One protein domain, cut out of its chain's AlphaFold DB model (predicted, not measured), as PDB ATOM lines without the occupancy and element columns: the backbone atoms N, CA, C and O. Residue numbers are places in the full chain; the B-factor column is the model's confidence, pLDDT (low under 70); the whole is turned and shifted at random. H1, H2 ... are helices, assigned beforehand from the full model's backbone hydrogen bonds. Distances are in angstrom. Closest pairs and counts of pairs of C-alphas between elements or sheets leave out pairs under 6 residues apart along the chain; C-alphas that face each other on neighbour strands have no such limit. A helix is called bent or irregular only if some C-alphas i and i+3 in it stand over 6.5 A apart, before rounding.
ATOM      1  N   THR A  10      27.263  15.651  29.412       80.38
ATOM      2  CA  THR A  10      26.084  15.112  28.720       80.38
ATOM      3  C   THR A  10      24.886  16.064  28.750       80.38
ATOM      4  O   THR A  10      24.147  16.136  27.774       80.38
ATOM      5  N   THR A  11      24.697  16.832  29.827       83.12
ATOM      6  CA  THR A  11      23.663  17.876  29.918       83.12
ATOM      7  C   THR A  11      23.928  18.997  28.920       83.12
ATOM      8  O   THR A  11      23.004  19.460  28.257       83.12
ATOM      9  N   ILE A  12      25.193  19.400  28.773       84.06
ATOM     10  CA  ILE A  12      25.597  20.430  27.809       84.06
ATOM     11  C   ILE A  12      25.414  19.909  26.384       84.06
ATOM     12  O   ILE A  12      24.814  20.598  25.568       84.06
ATOM     13  N   ALA A  13      25.848  18.676  26.098       85.00
ATOM     14  CA  ALA A  13      25.649  18.053  24.788       85.00
ATOM     15  C   ALA A  13      24.162  18.016  24.395       85.00
ATOM     16  O   ALA A  13      23.805  18.445  23.303       85.00
ATOM     17  N   ARG A  14      23.282  17.623  25.325       84.25
ATOM     18  CA  ARG A  14      21.826  17.621  25.120       84.25
ATOM     19  C   ARG A  14      21.261  19.020  24.881       84.25
ATOM     20  O   ARG A  14      20.394  19.191  24.031       84.25
ATOM     21  N   ALA A  15      21.739  20.025  25.612       88.50
ATOM     22  CA  ALA A  15      21.317  21.409  25.410       88.50
ATOM     23  C   ALA A  15      21.746  21.941  24.032       88.50
ATOM     24  O   ALA A  15      20.965  22.621  23.369       88.50
ATOM     25  N   VAL A  16      22.953  21.589  23.580       89.50
ATOM     26  CA  VAL A  16      23.466  21.942  22.249       89.50
ATOM     27  C   VAL A  16      22.676  21.238  21.145       89.50
ATOM     28  O   VAL A  16      22.312  21.886  20.168       89.50
ATOM     29  N   GLU A  17      22.340  19.955  21.308       88.50
ATOM     30  CA  GLU A  17      21.481  19.223  20.365       88.50
ATOM     31  C   GLU A  17      20.104  19.889  20.227       88.50
ATOM     32  O   GLU A  17      19.657  20.171  19.116       88.50
ATOM     33  N   ILE A  18      19.452  20.206  21.351       92.25
ATOM     34  CA  ILE A  18      18.139  20.865  21.356       92.25
ATOM     35  C   ILE A  18      18.229  22.262  20.727       92.25
ATOM     36  O   ILE A  18      17.384  22.623  19.905       92.25
ATOM     37  N   GLY A  19      19.264  23.033  21.070       91.12
ATOM     38  CA  GLY A  19      19.503  24.356  20.493       91.12
ATOM     39  C   GLY A  19      19.737  24.305  18.982       91.12
ATOM     40  O   GLY A  19      19.201  25.133  18.251       91.12
ATOM     41  N   SER A  20      20.471  23.300  18.500       87.62
ATOM     42  CA  SER A  20      20.728  23.105  17.071       87.62
ATOM     43  C   SER A  20      19.458  22.746  16.297       87.62
ATOM     44  O   SER A  20      19.240  23.281  15.213       87.62
ATOM     45  N   ILE A  21      18.585  21.908  16.865       91.69
ATOM     46  CA  ILE A  21      17.292  21.566  16.254       91.69
ATOM     47  C   ILE A  21      16.384  22.797  16.185       91.69
ATOM     48  O   ILE A  21      15.795  23.064  15.141       91.69
ATOM     49  N   LEU A  22      16.298  23.577  17.267       89.62
ATOM     50  CA  LEU A  22      15.538  24.832  17.293       89.62
ATOM     51  C   LEU A  22      16.037  25.826  16.240       89.62
ATOM     52  O   LEU A  22      15.227  26.432  15.541       89.62
ATOM     53  N   LEU A  23      17.357  25.955  16.092       85.44
ATOM     54  CA  LEU A  23      17.970  26.815  15.083       85.44
ATOM     55  C   LEU A  23      17.628  26.348  13.660       85.44
ATOM     56  O   LEU A  23      17.253  27.163  12.822       85.44
ATOM     57  N   LEU A  24      17.712  25.043  13.392       88.12
ATOM     58  CA  LEU A  24      17.362  24.474  12.087       88.12
ATOM     59  C   LEU A  24      15.883  24.683  11.748       88.12
ATOM     60  O   LEU A  24      15.562  25.058  10.625       88.12
ATOM     61  N   VAL A  25      14.991  24.484  12.721       89.38
ATOM     62  CA  VAL A  25      13.551  24.721  12.559       89.38
ATOM     63  C   VAL A  25      13.270  26.198  12.286       89.38
ATOM     64  O   VAL A  25      12.473  26.495  11.402       89.38
ATOM     65  N   TYR A  26      13.945  27.116  12.984       81.75
ATOM     66  CA  TYR A  26      13.834  28.553  12.729       81.75
ATOM     67  C   TYR A  26      14.271  28.914  11.307       81.75
ATOM     68  O   TYR A  26      13.523  29.576  10.601       81.75
ATOM     69  N   ILE A  27      15.428  28.422  10.853       82.38
ATOM     70  CA  ILE A  27      15.923  28.682   9.492       82.38
ATOM     71  C   ILE A  27      14.937  28.150   8.444       82.38
ATOM     72  O   ILE A  27      14.595  28.868   7.511       82.38
ATOM     73  N   LEU A  28      14.440  26.922   8.622       82.62
ATOM     74  CA  LEU A  28      13.464  26.309   7.716       82.62
ATOM     75  C   LEU A  28      12.128  27.058   7.689       82.62
ATOM     76  O   LEU A  28      11.540  27.214   6.626       82.62
ATOM     77  N   LEU A  29      11.640  27.520   8.841       78.81
ATOM     78  CA  LEU A  29      10.429  28.340   8.922       78.81
ATOM     79  C   LEU A  29      10.632  29.700   8.257       78.81
ATOM     80  O   LEU A  29       9.755  30.136   7.519       78.81
ATOM     81  N   SER A  30      11.771  30.351   8.482       72.19
ATOM     82  CA  SER A  30      12.105  31.635   7.863       72.19
ATOM     83  C   SER A  30      12.232  31.528   6.342       72.19
ATOM     84  O   SER A  30      11.769  32.419   5.633       72.19
ATOM     85  N   ASP A  31      12.798  30.426   5.841       77.94
ATOM     86  CA  ASP A  31      12.888  30.117   4.409       77.94
ATOM     87  C   ASP A  31      11.504  29.819   3.805       77.94
ATOM     88  O   ASP A  31      11.098  30.445   2.827       77.94
ATOM     89  N   LEU A  32      10.714  28.948   4.450       75.56
ATOM     90  CA  LEU A  32       9.365  28.578   4.003       75.56
ATOM     91  C   LEU A  32       8.394  29.765   3.992       75.56
ATOM     92  O   LEU A  32       7.557  29.879   3.098       75.56
ATOM     93  N   LEU A  33       8.478  30.636   4.998       74.19
ATOM     94  CA  LEU A  33       7.641  31.829   5.109       74.19
ATOM     95  C   LEU A  33       8.150  32.984   4.233       74.19
ATOM     96  O   LEU A  33       7.521  34.041   4.210       74.19
ATOM     97  N   GLY A  34       9.265  32.803   3.511       64.19
ATOM     98  CA  GLY A  34       9.855  33.837   2.661       64.19
ATOM     99  C   GLY A  34      10.287  35.074   3.451       64.19
ATOM    100  O   GLY A  34      10.327  36.177   2.911       64.19
ATOM    101  N   TRP A  35      10.591  34.912   4.742       61.41
ATOM    102  CA  TRP A  35      10.838  36.018   5.670       61.41
ATOM    103  C   TRP A  35      12.236  36.639   5.541       61.41
ATOM    104  O   TRP A  35      12.567  37.576   6.268       61.41
ATOM    105  N   SER A  36      13.028  36.157   4.576       57.94
ATOM    106  CA  SER A  36      14.427  36.531   4.339       57.94
ATOM    107  C   SER A  36      14.673  38.045   4.267       57.94
ATOM    108  O   SER A  36      15.711  38.497   4.735       57.94
ATOM    109  N   ASP A  37      13.742  38.842   3.735       58.28
ATOM    110  CA  ASP A  37      13.926  40.300   3.613       58.28
ATOM    111  C   ASP A  37      13.235  41.108   4.723       58.28
ATOM    112  O   ASP A  37      13.720  42.162   5.142       58.28
ATOM    113  N   MET A  38      12.105  40.619   5.240       54.78
ATOM    114  CA  MET A  38      11.303  41.352   6.225       54.78
ATOM    115  C   MET A  38      11.944  41.331   7.621       54.78
ATOM    116  O   MET A  38      11.849  42.324   8.341       54.78
ATOM    117  N   ASP A  39      12.628  40.243   7.986       64.25
ATOM    118  CA  ASP A  39      13.319  40.114   9.276       64.25
ATOM    119  C   ASP A  39      14.582  40.996   9.317       64.25
ATOM    120  O   ASP A  39      14.824  41.711  10.286       64.25
ATOM    121  N   ILE A  40      15.318  41.081   8.200       63.88
ATOM    122  CA  ILE A  40      16.452  42.006   8.045       63.88
ATOM    123  C   ILE A  40      15.978  43.460   8.121       63.88
ATOM    124  O   ILE A  40      16.604  44.275   8.800       63.88
ATOM    125  N   ALA A  41      14.861  43.800   7.469       63.94
ATOM    126  CA  ALA A  41      14.289  45.143   7.534       63.94
ATOM    127  C   ALA A  41      13.831  45.506   8.958       63.94
ATOM    128  O   ALA A  41      14.103  46.615   9.429       63.94
ATOM    129  N   LEU A  42      13.192  44.572   9.669       69.38
ATOM    130  CA  LEU A  42      12.767  44.757  11.056       69.38
ATOM    131  C   LEU A  42      13.975  44.934  11.985       69.38
ATOM    132  O   LEU A  42      14.039  45.914  12.724       69.38
ATOM    133  N   MET A  43      14.967  44.045  11.896       68.31
ATOM    134  CA  MET A  43      16.201  44.111  12.681       68.31
ATOM    135  C   MET A  43      16.975  45.403  12.415       68.31
ATOM    136  O   MET A  43      17.400  46.074  13.353       68.31
ATOM    137  N   THR A  44      17.093  45.817  11.152       71.19
ATOM    138  CA  THR A  44      17.753  47.078  10.775       71.19
ATOM    139  C   THR A  44      16.996  48.289  11.319       71.19
ATOM    140  O   THR A  44      17.612  49.229  11.815       71.19
ATOM    141  N   THR A  45      15.661  48.259  11.299       76.62
ATOM    142  CA  THR A  45      14.814  49.329  11.854       76.62
ATOM    143  C   THR A  45      14.929  49.413  13.375       76.62
ATOM    144  O   THR A  45      15.000  50.511  13.933       76.62
ATOM    145  N   LEU A  46      14.996  48.268  14.057       80.75
ATOM    146  CA  LEU A  46      15.206  48.196  15.502       80.75
ATOM    147  C   LEU A  46      16.595  48.723  15.884       80.75
ATOM    148  O   LEU A  46      16.700  49.561  16.779       80.75
ATOM    149  N   ILE A  47      17.643  48.317  15.160       80.81
ATOM    150  CA  ILE A  47      19.014  48.816  15.350       80.81
ATOM    151  C   ILE A  47      19.078  50.332  15.113       80.81
ATOM    152  O   ILE A  47      19.647  51.055  15.929       80.81
ATOM    153  N   ALA A  48      18.448  50.836  14.047       82.38
ATOM    154  CA  ALA A  48      18.395  52.269  13.754       82.38
ATOM    155  C   ALA A  48      17.646  53.059  14.842       82.38
ATOM    156  O   ALA A  48      18.065  54.154  15.213       82.38
ATOM    157  N   SER A  49      16.566  52.495  15.389       84.69
ATOM    158  CA  SER A  49      15.785  53.118  16.463       84.69
ATOM    159  C   SER A  49      16.583  53.202  17.768       84.69
ATOM    160  O   SER A  49      16.596  54.254  18.403       84.69
ATOM    161  N   ILE A  50      17.303  52.136  18.138       87.31
ATOM    162  CA  ILE A  50      18.189  52.126  19.314       87.31
ATOM    163  C   ILE A  50      19.325  53.138  19.131       87.31
ATOM    164  O   ILE A  50      19.555  53.953  20.020       87.31
ATOM    165  N   ALA A  51      19.969  53.163  17.962       85.44
ATOM    166  CA  ALA A  51      21.030  54.123  17.662       85.44
ATOM    167  C   ALA A  51      20.540  55.581  17.725       85.44
ATOM    168  O   ALA A  51      21.252  56.455  18.214       85.44
ATOM    169  N   CYS A  52      19.312  55.850  17.269       83.38
ATOM    170  CA  CYS A  52      18.696  57.173  17.359       83.38
ATOM    171  C   CYS A  52      18.451  57.586  18.820       83.38
ATOM    172  O   CYS A  52      18.801  58.696  19.219       83.38
ATOM    173  N   ILE A  53      17.929  56.670  19.642       88.12
ATOM    174  CA  ILE A  53      17.708  56.904  21.075       88.12
ATOM    175  C   ILE A  53      19.040  57.143  21.797       88.12
ATOM    176  O   ILE A  53      19.154  58.081  22.585       88.12
ATOM    177  N   GLU A  54      20.066  56.344  21.509       85.88
ATOM    178  CA  GLU A  54      21.398  56.513  22.097       85.88
ATOM    179  C   GLU A  54      22.058  57.830  21.667       85.88
ATOM    180  O   GLU A  54      22.675  58.499  22.495       85.88
ATOM    181  N   ALA A  55      21.897  58.244  20.407       81.94
ATOM    182  CA  ALA A  55      22.397  59.523  19.912       81.94
ATOM    183  C   ALA A  55      21.692  60.714  20.581       81.94
ATOM    184  O   ALA A  55      22.369  61.642  21.028       81.94
ATOM    185  N   SER A  56      20.362  60.668  20.722       80.69
ATOM    186  CA  SER A  56      19.602  61.670  21.479       80.69
ATOM    187  C   SER A  56      20.049  61.737  22.938       80.69
ATOM    188  O   SER A  56      20.286  62.828  23.449       80.69
ATOM    189  N   LEU A  57      20.256  60.588  23.589       80.56
ATOM    190  CA  LEU A  57      20.727  60.532  24.973       80.56
ATOM    191  C   LEU A  57      22.153  61.094  25.121       80.56
ATOM    192  O   LEU A  57      22.464  61.785  26.090       80.56
ATOM    193  N   GLN A  58      23.043  60.821  24.162       74.06
ATOM    194  CA  GLN A  58      24.401  61.373  24.159       74.06
ATOM    195  C   GLN A  58      24.431  62.880  23.870       74.06
ATOM    196  O   GLN A  58      25.293  63.576  24.413       74.06
ATOM    197  N   MET A  59      23.510  63.389  23.047       72.19
ATOM    198  CA  MET A  59      23.328  64.825  22.819       72.19
ATOM    199  C   MET A  59      22.786  65.527  24.066       72.19
ATOM    200  O   MET A  59      23.385  66.510  24.497       72.19
ATOM    201  N   GLU A  60      21.765  64.968  24.717       71.25
ATOM    202  CA  GLU A  60      21.218  65.486  25.981       71.25
ATOM    203  C   GLU A  60      22.298  65.551  27.077       71.25
ATOM    204  O   GLU A  60      22.434  66.535  27.805       71.25
ATOM    205  N   LYS A  61      23.171  64.538  27.133       63.41
ATOM    206  CA  LYS A  61      24.303  64.489  28.071       63.41
ATOM    207  C   LYS A  61      25.421  65.494  27.753       63.41
ATOM    208  O   LYS A  61      26.222  65.800  28.636       63.41
ATOM    209  N   LYS A  62      25.511  65.980  26.509       62.81
ATOM    210  CA  LYS A  62      26.452  67.030  26.077       62.81
ATOM    211  C   LYS A  62      25.914  68.438  26.326       62.81
ATOM    212  O   LYS A  62      26.722  69.333  26.529       62.81
ATOM    213  N   GLU A  63      24.597  68.618  26.287       59.91
ATOM    214  CA  GLU A  63      23.920  69.903  26.511       59.91
ATOM    215  C   GLU A  63      23.785  70.235  28.007       59.91
ATOM    216  O   GLU A  63      23.816  71.398  28.395       59.91
ATOM    217  N   ASN A  64      23.730  69.215  28.872       55.00
ATOM    218  CA  ASN A  64      23.703  69.365  30.331       55.00
ATOM    219  C   ASN A  64      25.105  69.532  30.974       55.00
ATOM    220  O   ASN A  64      25.313  69.147  32.130       55.00
ATOM    221  N   LYS A  65      26.090  70.039  30.222       49.66
ATOM    222  CA  LYS A  65      27.465  70.307  30.672       49.66
ATOM    223  C   LYS A  65      27.882  71.719  30.284       49.66
ATOM    224  O   LYS A  65      28.532  72.368  31.132       49.66
TER     225      LYS A  65
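This is residues 10 to 65 of the 65 residues of an uncharacterized protein of Streptococcus suis (UniProt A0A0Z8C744). Two long helices make a wide, open V, with H1 as one arm, H2 as the other, and the five residues 33 to 37 between them at the corner. The arms are not packed side by side, and the V is flat. The printed part has 56 residues with two named helices, H1 then H2, and no named strand; its class is all helix. The whole is extended, with a radius of gyration of the C-alphas of 19.1 A, and the C-alphas span 55 by 34 by 6 A.

H1, residues 10 to 32, runs toward lower x, higher y and lower z. A tight link of 5 residues joins it to H2, residues 38 to 63, which runs toward higher x, y and z. H1 and H2 are apart, with no C-alpha of the one within 8 A of the other. Residues 10 to 26, which belong to H1, stand free. Residues 40 to 65, of which 40 to 63 belong to H2, stand free too. In both H1 and H2 every O i to N i+4 pair is within hydrogen-bond range.

H1 begins at C-alpha 10, at (26.084, 15.112, 28.720), and ends at C-alpha 32, at (9.365, 28.578, 4.003), 32.7 A from first to last C-alpha. H2, the longest helix with 26 residues, goes from C-alpha 38 at (11.303, 41.352, 6.225) to C-alpha 63 at (23.920, 69.903, 26.511), 37.2 A. Neither helix is bent.

The C-alphas of Thr 10 and Lys 65, the two farthest apart, are 55.2 A from each other. The printed part has no cut, and Lys 65 is the chain's last residue. The mean pLDDT of the printed part is 76.9, with residues 34 to 43 and 61 to 65 under 70.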